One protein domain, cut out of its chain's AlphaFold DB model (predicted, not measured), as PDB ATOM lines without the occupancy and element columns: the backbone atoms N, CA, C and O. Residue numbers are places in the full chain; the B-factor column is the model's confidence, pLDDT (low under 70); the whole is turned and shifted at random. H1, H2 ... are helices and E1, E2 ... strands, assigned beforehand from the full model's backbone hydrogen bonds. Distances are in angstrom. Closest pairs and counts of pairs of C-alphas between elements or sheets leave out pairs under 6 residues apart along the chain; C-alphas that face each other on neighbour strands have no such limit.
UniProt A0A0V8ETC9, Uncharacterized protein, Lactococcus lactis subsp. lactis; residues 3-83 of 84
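What this domain is: This is residues 3 to 83 of the 84 residues of an uncharacterized protein of Lactococcus lactis subsp. lactis (UniProt A0A0V8ETC9). Little regular structure: mostly loops, with a two-stranded ribbon, E2 and E3, toward one end, H1 toward the other, and short strand E1 packed on H1. The printed part has 81 residues, 24 of them in named elements, in the order E1, E2, H1, E3; the class is mixed. It is compact, with a radius of gyration of the C-alphas of 12.9 A and spans of 37 by 25 by 20 A.

Where its parts are: E1 is residues 17 to 19, beginning at C-alpha 17 (211.078, 208.803, 252.958). E2 is residues 41 to 46, 16.9 A; H1 is residues 58 to 68, 15.2 A. E3 is residues 78 to 81, 10.2 A, ending at C-alpha 81 (224.599, 198.248, 250.212).

How they stand to each other: E2 and E3 are antiparallel neighbours at 160 degrees; N 42 and O 80 are 2.9 A apart, within hydrogen-bond range. E1 pairs with no named strand; it touches H1, the closest C-alphas being those of Met 18 and Ala 62, 6.3 A. E1 and E2 are near each other, with 5 pairs of C-alphas within 10 A. In H1 every O i to N i+4 pair is within hydrogen-bond range.

The domain as a whole: The C-alphas farthest apart, Asn 68 and Lys 83, are 37.5 A apart. Links E1 to E2 and E2 to H1 are long. The printed part has no cut, and no printed residue is under 70 in pLDDT.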
ATOM      1  N   HIS A   3     216.629 212.645 253.083       93.88
ATOM      2  CA  HIS A   3     215.703 212.047 252.131       93.88
ATOM      3  C   HIS A   3     216.213 210.673 251.731       93.88
ATOM      4  O   HIS A   3     217.407 210.523 251.479       93.88
ATOM      5  N   ALA A   4     215.329 209.685 251.647       93.50
ATOM      6  CA  ALA A   4     215.656 208.362 251.141       93.50
ATOM      7  C   ALA A   4     214.669 207.922 250.061       93.50
ATOM      8  O   ALA A   4     213.457 208.139 250.158       93.50
ATOM      9  N   SER A   5     215.209 207.298 249.020       92.94
ATOM     10  CA  SER A   5     214.415 206.666 247.972       92.94
ATOM     11  C   SER A   5     214.009 205.256 248.375       92.94
ATOM     12  O   SER A   5     214.701 204.618 249.179       92.94
ATOM     13  N   PRO A   6     212.942 204.717 247.759       93.31
ATOM     14  CA  PRO A   6     212.704 203.289 247.762       93.31
ATOM     15  C   PRO A   6     213.969 202.509 247.396       93.31
ATOM     16  O   PRO A   6     214.861 202.990 246.689       93.31
ATOM     17  N   VAL A   7     214.022 201.282 247.896       92.75
ATOM     18  CA  VAL A   7     215.094 200.328 247.630       92.75
ATOM     19  C   VAL A   7     215.389 200.242 246.130       92.75
ATOM     20  O   VAL A   7     214.472 200.099 245.321       92.75
ATOM     21  N   ASN A   8     216.672 200.308 245.768       90.62
ATOM     22  CA  ASN A   8     217.183 200.229 244.396       90.62
ATOM     23  C   ASN A   8     216.732 201.359 243.446       90.62
ATOM     24  O   ASN A   8     217.169 201.376 242.297       90.62
ATOM     25  N   GLU A   9     215.947 202.335 243.907       94.50
ATOM     26  CA  GLU A   9     215.630 203.536 243.132       94.50
ATOM     27  C   GLU A   9     216.845 204.474 243.083       94.50
ATOM     28  O   GLU A   9     217.623 204.564 244.033       94.50
ATOM     29  N   THR A  10     217.040 205.124 241.941       91.94
ATOM     30  CA  THR A  10     218.190 205.986 241.630       91.94
ATOM     31  C   THR A  10     217.803 207.452 241.469       91.94
ATOM     32  O   THR A  10     218.660 208.319 241.619       91.94
ATOM     33  N   ASP A  11     216.532 207.730 241.176       89.06
ATOM     34  CA  ASP A  11     216.023 209.081 240.988       89.06
ATOM     35  C   ASP A  11     215.790 209.775 242.349       89.06
ATOM     36  O   ASP A  11     214.922 209.336 243.114       89.06
ATOM     37  N   PRO A  12     216.518 210.865 242.669       85.31
ATOM     38  CA  PRO A  12     216.321 211.610 243.913       85.31
ATOM     39  C   PRO A  12     214.916 212.216 244.027       85.31
ATOM     40  O   PRO A  12     214.415 212.378 245.137       85.31
ATOM     41  N   HIS A  13     214.228 212.489 242.911       86.69
ATOM     42  CA  HIS A  13     212.858 213.015 242.931       86.69
ATOM     43  C   HIS A  13     211.825 211.989 243.412       86.69
ATOM     44  O   HIS A  13     210.684 212.344 243.704       86.69
ATOM     45  N   LYS A  14     212.222 210.718 243.532       90.12
ATOM     46  CA  LYS A  14     211.408 209.650 244.115       90.12
ATOM     47  C   LYS A  14     211.783 209.351 245.566       90.12
ATOM     48  O   LYS A  14     211.372 208.322 246.104       90.12
ATOM     49  N   ALA A  15     212.555 210.222 246.215       89.62
ATOM     50  CA  ALA A  15     212.853 210.114 247.634       89.62
ATOM     51  C   ALA A  15     211.637 210.494 248.491       89.62
ATOM     52  O   ALA A  15     211.434 211.653 248.841       89.62
ATOM     53  N   ILE A  16     210.811 209.492 248.797       89.12
ATOM     54  CA  ILE A  16     209.551 209.654 249.537       89.12
ATOM     55  C   ILE A  16     209.708 209.511 251.055       89.12
ATOM     56  O   ILE A  16     208.811 209.897 251.799       89.12
ATOM     57  N   PHE A  17     210.817 208.940 251.529       91.75
ATOM     58  CA  PHE A  17     211.078 208.803 252.958       91.75
ATOM     59  C   PHE A  17     211.879 210.003 253.440       91.75
ATOM     60  O   PHE A  17     212.879 210.372 252.824       91.75
ATOM     61  N   MET A  18     211.453 210.603 254.547       92.62
ATOM     62  CA  MET A  18     212.081 211.798 255.099       92.62
ATOM     63  C   MET A  18     212.341 211.617 256.585       92.62
ATOM     64  O   MET A  18     211.480 211.154 257.330       92.62
ATOM     65  N   TYR A  19     213.534 212.020 257.008       93.25
ATOM     66  CA  TYR A  19     213.964 211.960 258.391       93.25
ATOM     67  C   TYR A  19     214.449 213.330 258.849       93.25
ATOM     68  O   TYR A  19     215.322 213.956 258.236       93.25
ATOM     69  N   TYR A  20     213.871 213.801 259.945       94.31
ATOM     70  CA  TYR A  20     214.156 215.112 260.499       94.31
ATOM     71  C   TYR A  20     215.212 215.036 261.602       94.31
ATOM     72  O   TYR A  20     215.265 214.086 262.377       94.31
ATOM     73  N   THR A  21     216.066 216.053 261.665       93.62
ATOM     74  CA  THR A  21     216.975 216.293 262.787       93.62
ATOM     75  C   THR A  21     217.358 217.763 262.811       93.62
ATOM     76  O   THR A  21     217.572 218.366 261.761       93.62
ATOM     77  N   GLU A  22     217.452 218.316 264.015       92.38
ATOM     78  CA  GLU A  22     218.016 219.646 264.287       92.38
ATOM     79  C   GLU A  22     219.508 219.545 264.657       92.38
ATOM     80  O   GLU A  22     220.209 220.548 264.753       92.38
ATOM     81  N   ASN A  23     220.015 218.322 264.848       89.69
ATOM     82  CA  ASN A  23     221.415 218.061 265.146       89.69
ATOM     83  C   ASN A  23     222.223 217.893 263.850       89.69
ATOM     84  O   ASN A  23     221.714 217.348 262.869       89.69
ATOM     85  N   PRO A  24     223.532 218.211 263.863       85.56
ATOM     86  CA  PRO A  24     224.421 217.991 262.717       85.56
ATOM     87  C   PRO A  24     224.695 216.503 262.434       85.56
ATOM     88  O   PRO A  24     225.515 216.166 261.584       85.56
ATOM     89  N   ASN A  25     224.051 215.596 263.169       87.31
ATOM     90  CA  ASN A  25     224.124 214.162 262.966       87.31
ATOM     91  C   ASN A  25     222.714 213.557 262.942       87.31
ATOM     92  O   ASN A  25     221.808 214.004 263.648       87.31
ATOM     93  N   TYR A  26     222.553 212.524 262.116       89.75
ATOM     94  CA  TYR A  26     221.390 211.644 262.106       89.75
ATOM     95  C   TYR A  26     221.872 210.206 262.243       89.75
ATOM     96  O   TYR A  26     222.808 209.796 261.552       89.75
ATOM     97  N   ARG A  27     221.247 209.435 263.133       90.50
ATOM     98  CA  ARG A  27     221.595 208.031 263.343       90.50
ATOM     99  C   ARG A  27     220.438 207.140 262.931       90.50
ATOM    100  O   ARG A  27     219.370 207.168 263.538       90.50
ATOM    101  N   PHE A  28     220.699 206.285 261.953       88.50
ATOM    102  CA  PHE A  28     219.779 205.212 261.622       88.50
ATOM    103  C   PHE A  28     219.789 204.124 262.704       88.50
ATOM    104  O   PHE A  28     220.839 203.718 263.214       88.50
ATOM    105  N   THR A  29     218.601 203.653 263.053       88.62
ATOM    106  CA  THR A  29     218.328 202.509 263.916       88.62
ATOM    107  C   THR A  29     217.593 201.441 263.101       88.62
ATOM    108  O   THR A  29     216.959 201.756 262.094       88.62
ATOM    109  N   PRO A  30     217.594 200.169 263.538       84.38
ATOM    110  CA  PRO A  30     216.812 199.132 262.860       84.38
ATOM    111  C   PRO A  30     215.318 199.465 262.725       84.38
ATOM    112  O   PRO A  30     214.666 198.972 261.815       84.38
ATOM    113  N   SER A  31     214.778 200.302 263.617       84.81
ATOM    114  CA  SER A  31     213.371 200.708 263.613       84.81
ATOM    115  C   SER A  31     213.042 201.854 262.654       84.81
ATOM    116  O   SER A  31     211.868 202.030 262.344       84.81
ATOM    117  N   ASN A  32     214.027 202.646 262.215       85.44
ATOM    118  CA  ASN A  32     213.808 203.762 261.284       85.44
ATOM    119  C   ASN A  32     214.421 203.523 259.896       85.44
ATOM    120  O   ASN A  32     214.181 204.310 258.981       85.44
ATOM    121  N   LEU A  33     215.175 202.436 259.708       85.56
ATOM    122  CA  LEU A  33     215.627 202.038 258.383       85.56
ATOM    123  C   LEU A  33     214.455 201.487 257.567       85.56
ATOM    124  O   LEU A  33     213.647 200.702 258.065       85.56
ATOM    125  N   GLN A  34     214.397 201.852 256.291       85.12
ATOM    126  CA  GLN A  34     213.436 201.261 255.366       85.12
ATOM    127  C   GLN A  34     213.652 199.742 255.233       85.12
ATOM    128  O   GLN A  34     214.802 199.291 255.299       85.12
ATOM    129  N   PRO A  35     212.584 198.941 255.048       85.94
ATOM    130  CA  PRO A  35     212.707 197.506 254.807       85.94
ATOM    131  C   PRO A  35     213.660 197.215 253.645       85.94
ATOM    132  O   PRO A  35     213.605 197.887 252.618       85.94
ATOM    133  N   HIS A  36     214.533 196.224 253.813       88.56
ATOM    134  CA  HIS A  36     215.592 195.895 252.859       88.56
ATOM    135  C   HIS A  36     216.029 194.433 253.009       88.56
ATOM    136  O   HIS A  36     215.783 193.793 254.033       88.56
ATOM    137  N   GLN A  37     216.708 193.917 251.989       91.94
ATOM    138  CA  GLN A  37     217.277 192.576 251.918       91.94
ATOM    139  C   GLN A  37     218.762 192.631 251.521       91.94
ATOM    140  O   GLN A  37     219.234 193.631 250.978       91.94
ATOM    141  N   PRO A  38     219.541 191.562 251.773       93.19
ATOM    142  CA  PRO A  38     220.911 191.490 251.283       93.19
ATOM    143  C   PRO A  38     220.983 191.668 249.759       93.19
ATOM    144  O   PRO A  38     220.294 190.973 249.016       93.19
ATOM    145  N   GLY A  39     221.862 192.559 249.305       92.44
ATOM    146  CA  GLY A  39     222.011 192.957 247.903       92.44
ATOM    147  C   GLY A  39     221.309 194.268 247.547       92.44
ATOM    148  O   GLY A  39     221.673 194.874 246.541       92.44
ATOM    149  N   ASP A  40     220.380 194.739 248.378       94.19
ATOM    150  CA  ASP A  40     219.701 196.010 248.153       94.19
ATOM    151  C   ASP A  40     220.633 197.205 248.346       94.19
ATOM    152  O   ASP A  40     221.495 197.224 249.237       94.19
ATOM    153  N   VAL A  41     220.413 198.226 247.517       93.06
ATOM    154  CA  VAL A  41     221.063 199.530 247.611       93.06
ATOM    155  C   VAL A  41     220.055 200.554 248.114       93.06
ATOM    156  O   VAL A  41     219.000 200.772 247.515       93.06
ATOM    157  N   LEU A  42     220.405 201.197 249.222       93.31
ATOM    158  CA  LEU A  42     219.662 202.296 249.824       93.31
ATOM    159  C   LEU A  42     220.390 203.598 249.498       93.31
ATOM    160  O   LEU A  42     221.614 203.666 249.631       93.31
ATOM    161  N   ARG A  43     219.644 204.614 249.066       94.44
ATOM    162  CA  ARG A  43     220.194 205.917 248.686       94.44
ATOM    163  C   ARG A  43     219.613 207.013 249.546       94.44
ATOM    164  O   ARG A  43     218.404 207.048 249.774       94.44
ATOM    165  N   TYR A  44     220.499 207.891 249.991       94.69
ATOM    166  CA  TYR A  44     220.177 208.991 250.876       94.69
ATOM    167  C   TYR A  44     220.748 210.298 250.348       94.69
ATOM    168  O   TYR A  44     221.851 210.335 249.800       94.69
ATOM    169  N   TRP A  45     220.019 211.377 250.594       94.50
ATOM    170  CA  TRP A  45     220.438 212.743 250.315       94.50
ATOM    171  C   TRP A  45     220.143 213.624 251.517       94.50
ATOM    172  O   TRP A  45     219.204 213.370 252.273       94.50
ATOM    173  N   ILE A  46     220.942 214.665 251.697       93.62
ATOM    174  CA  ILE A  46     220.768 215.637 252.767       93.62
ATOM    175  C   ILE A  46     220.294 216.949 252.165       93.62
ATOM    176  O   ILE A  46     220.884 217.444 251.207       93.62
ATOM    177  N   GLN A  47     219.266 217.525 252.775       93.38
ATOM    178  CA  GLN A  47     218.827 218.887 252.514       93.38
ATOM    179  C   GLN A  47     218.814 219.665 253.832       93.38
ATOM    180  O   GLN A  47     218.271 219.190 254.838       93.38
ATOM    181  N   ALA A  48     219.452 220.833 253.854       93.62
ATOM    182  CA  ALA A  48     219.459 221.735 255.002       93.62
ATOM    183  C   ALA A  48     218.327 222.761 254.879       93.62
ATOM    184  O   ALA A  48     217.927 223.114 253.774       93.62
ATOM    185  N   PHE A  49     217.821 223.228 256.014       93.31
ATOM    186  CA  PHE A  49     216.787 224.256 256.091       93.31
ATOM    187  C   PHE A  49     217.217 225.278 257.140       93.31
ATOM    188  O   PHE A  49     217.727 224.887 258.191       93.31
ATOM    189  N   ASP A  50     216.994 226.561 256.856       91.88
ATOM    190  CA  ASP A  50     217.245 227.653 257.809       91.88
ATOM    191  C   ASP A  50     216.125 227.774 258.858       91.88
ATOM    192  O   ASP A  50     216.255 228.487 259.854       91.88
ATOM    193  N   GLU A  51     215.020 227.056 258.647       93.06
ATOM    194  CA  GLU A  51     213.838 227.053 259.500       93.06
ATOM    195  C   GLU A  51     213.695 225.732 260.262       93.06
ATOM    196  O   GLU A  51     214.022 224.647 259.771       93.06
ATOM    197  N   VAL A  52     213.143 225.826 261.471       93.50
ATOM    198  CA  VAL A  52     212.743 224.665 262.271       93.50
ATOM    199  C   VAL A  52     211.378 224.186 261.783       93.50
ATOM    200  O   VAL A  52     210.451 224.982 261.641       93.50
ATOM    201  N   GLY A  53     211.233 222.879 261.559       93.50
ATOM    202  CA  GLY A  53     209.959 222.311 261.122       93.50
ATOM    203  C   GLY A  53     208.858 222.455 262.177       93.50
ATOM    204  O   GLY A  53     209.119 222.396 263.383       93.50
ATOM    205  N   VAL A  54     207.612 222.603 261.724       95.62
ATOM    206  CA  VAL A  54     206.428 222.732 262.585       95.62
ATOM    207  C   VAL A  54     205.684 221.399 262.647       95.62
ATOM    208  O   VAL A  54     205.362 220.824 261.615       95.62
ATOM    209  N   GLY A  55     205.400 220.907 263.854       95.62
ATOM    210  CA  GLY A  55     204.699 219.636 264.062       95.62
ATOM    211  C   GLY A  55     204.884 219.080 265.474       95.62
ATOM    212  O   GLY A  55     205.801 219.484 266.193       95.62
ATOM    213  N   ALA A  56     204.018 218.151 265.874       95.81
ATOM    214  CA  ALA A  56     204.068 217.484 267.174       95.81
ATOM    215  C   ALA A  56     205.173 216.413 267.255       95.81
ATOM    216  O   ALA A  56     205.596 216.036 268.347       95.81
ATOM    217  N   ASN A  57     205.641 215.917 266.108       93.06
ATOM    218  CA  ASN A  57     206.682 214.899 265.997       93.06
ATOM    219  C   ASN A  57     207.598 215.158 264.787       93.06
ATOM    220  O   ASN A  57     207.346 216.040 263.969       93.06
ATOM    221  N   GLU A  58     208.680 214.386 264.683       93.19
ATOM    222  CA  GLU A  58     209.694 214.531 263.631       93.19
ATOM    223  C   GLU A  58     209.134 214.340 262.215       93.19
ATOM    224  O   GLU A  58     209.571 215.032 261.297       93.19
ATOM    225  N   THR A  59     208.156 213.447 262.039       91.81
ATOM    226  CA  THR A  59     207.512 213.200 260.742       91.81
ATOM    227  C   THR A  59     206.737 214.427 260.279       91.81
ATOM    228  O   THR A  59     206.933 214.887 259.160       91.81
ATOM    229  N   GLU A  60     205.915 215.003 261.157       94.81
ATOM    230  CA  GLU A  60     205.146 216.214 260.852       94.81
ATOM    231  C   GLU A  60     206.067 217.407 260.569       94.81
ATOM    232  O   GLU A  60     205.841 218.153 259.620       94.81
ATOM    233  N   LYS A  61     207.161 217.551 261.332       95.62
ATOM    234  CA  LYS A  61     208.174 218.584 261.073       95.62
ATOM    235  C   LYS A  61     208.848 218.413 259.708       95.62
ATOM    236  O   LYS A  61     209.069 219.407 259.016       95.62
ATOM    237  N   ALA A  62     209.187 217.177 259.325       93.56
ATOM    238  CA  ALA A  62     209.762 216.872 258.015       93.56
ATOM    239  C   ALA A  62     208.785 217.222 256.885       93.56
ATOM    240  O   ALA A  62     209.164 217.889 255.927       93.56
ATOM    241  N   GLU A  63     207.523 216.811 257.023       93.19
ATOM    242  CA  GLU A  63     206.468 217.086 256.048       93.19
ATOM    243  C   GLU A  63     206.224 218.590 255.894       93.19
ATOM    244  O   GLU A  63     206.162 219.091 254.769       93.19
ATOM    245  N   TYR A  64     206.180 219.331 257.006       95.38
ATOM    246  CA  TYR A  64     206.054 220.783 256.982       95.38
ATOM    247  C   TYR A  64     207.164 221.437 256.154       95.38
ATOM    248  O   TYR A  64     206.858 222.228 255.262       95.38
ATOM    249  N   LEU A  65     208.431 221.094 256.415       94.31
ATOM    250  CA  LEU A  65     209.568 221.657 255.680       94.31
ATOM    251  C   LEU A  65     209.583 221.224 254.214       94.31
ATOM    252  O   LEU A  65     209.899 222.033 253.352       94.31
ATOM    253  N   ASN A  66     209.207 219.984 253.913       89.25
ATOM    254  CA  ASN A  66     209.158 219.491 252.541       89.25
ATOM    255  C   ASN A  66     208.095 220.206 251.685       89.25
ATOM    256  O   ASN A  66     208.289 220.383 250.486       89.25
ATOM    257  N   VAL A  67     206.970 220.604 252.287       91.06
ATOM    258  CA  VAL A  67     205.868 221.278 251.577       91.06
ATOM    259  C   VAL A  67     206.026 222.800 251.564       91.06
ATOM    260  O   VAL A  67     205.666 223.440 250.578       91.06
ATOM    261  N   ASN A  68     206.525 223.385 252.655       89.44
ATOM    262  CA  ASN A  68     206.487 224.836 252.875       89.44
ATOM    263  C   ASN A  68     207.874 225.486 252.938       89.44
ATOM    264  O   ASN A  68     207.974 226.700 252.777       89.44
ATOM    265  N   GLY A  69     208.922 224.708 253.199       83.75
ATOM    266  CA  GLY A  69     210.273 225.217 253.380       83.75
ATOM    267  C   GLY A  69     211.027 225.353 252.060       83.75
ATOM    268  O   GLY A  69     210.905 224.527 251.155       83.75
ATOM    269  N   TYR A  70     211.882 226.369 251.980       84.19
ATOM    270  CA  TYR A  70     212.892 226.481 250.929       84.19
ATOM    271  C   TYR A  70     214.191 225.846 251.420       84.19
ATOM    272  O   TYR A  70     215.025 226.499 252.045       84.19
ATOM    273  N   GLY A  71     214.335 224.544 251.184       86.69
ATOM    274  CA  GLY A  71     215.558 223.828 251.533       86.69
ATOM    275  C   GLY A  71     216.731 224.203 250.625       86.69
ATOM    276  O   GLY A  71     216.553 224.710 249.517       86.69
ATOM    277  N   SER A  72     217.943 223.904 251.085       91.75
ATOM    278  CA  SER A  72     219.168 224.028 250.296       91.75
ATOM    279  C   SER A  72     219.117 223.176 249.022       91.75
ATOM    280  O   SER A  72     218.238 222.325 248.839       91.75
ATOM    281  N   GLU A  73     220.132 223.313 248.169       92.44
ATOM    282  CA  GLU A  73     220.433 222.247 247.214       92.44
ATOM    283  C   GLU A  73     220.698 220.925 247.949       92.44
ATOM    284  O   GLU A  73     221.135 220.901 249.107       92.44
ATOM    285  N   TRP A  74     220.394 219.819 247.275       91.69
ATOM    286  CA  TRP A  74     220.570 218.480 247.819       91.69
ATOM    287  C   TRP A  74     222.055 218.115 247.826       91.69
ATOM    288  O   TRP A  74     222.799 218.457 246.907       91.69
ATOM    289  N   SER A  75     222.492 217.385 248.850       92.88
ATOM    290  CA  SER A  75     223.852 216.849 248.891       92.88
ATOM    291  C   SER A  75     224.107 215.859 247.750       92.88
ATOM    292  O   SER A  75     223.184 215.317 247.140       92.88
ATOM    293  N   SER A  76     225.378 215.508 247.539       94.75
ATOM    294  CA  SER A  76     225.714 214.276 246.820       94.75
ATOM    295  C   SER A  76     225.041 213.063 247.473       94.75
ATOM    296  O   SER A  76     224.834 213.045 248.692       94.75
ATOM    297  N   VAL A  77     224.739 212.042 246.670       95.38
ATOM    298  CA  VAL A  77     224.129 210.799 247.153       95.38
ATOM    299  C   VAL A  77     225.068 210.044 248.096       95.38
ATOM    300  O   VAL A  77     226.269 209.935 247.848       95.38
ATOM    301  N   VAL A  78     224.502 209.490 249.163       94.00
ATOM    302  CA  VAL A  78     225.132 208.468 250.000       94.00
ATOM    303  C   VAL A  78     224.463 207.137 249.691       94.00
ATOM    304  O   VAL A  78     223.248 207.003 249.833       94.00
ATOM    305  N   GLU A  79     225.251 206.149 249.278       94.06
ATOM    306  CA  GLU A  79     224.766 204.806 248.965       94.06
ATOM    307  C   GLU A  79     225.189 203.811 250.049       94.06
ATOM    308  O   GLU A  79     226.344 203.781 250.478       94.06
ATOM    309  N   MET A  80     224.254 202.965 250.470       90.56
ATOM    310  CA  MET A  80     224.510 201.878 251.405       90.56
ATOM    311  C   MET A  80     224.024 200.565 250.804       90.56
ATOM    312  O   MET A  80     222.848 200.421 250.477       90.56
ATOM    313  N   THR A  81     224.931 199.599 250.674       91.62
ATOM    314  CA  THR A  81     224.599 198.248 250.212       91.62
ATOM    315  C   THR A  81     224.571 197.288 251.384       91.62
ATOM    316  O   THR A  81     225.549 197.167 252.128       91.62
ATOM    317  N   MET A  82     223.471 196.555 251.510       82.94
ATOM    318  CA  MET A  82     223.336 195.543 252.547       82.94
ATOM    319  C   MET A  82     224.070 194.277 252.130       82.94
ATOM    320  O   MET A  82     223.710 193.610 251.160       82.94
ATOM    321  N   LYS A  83     225.144 193.960 252.852       82.50
ATOM    322  CA  LYS A  83     225.912 192.733 252.631       82.50
ATOM    323  C   LYS A  83     225.217 191.546 253.303       82.50
ATOM    324  O   LYS A  83     224.462 191.728 254.256       82.50
TER     325      LYS A  83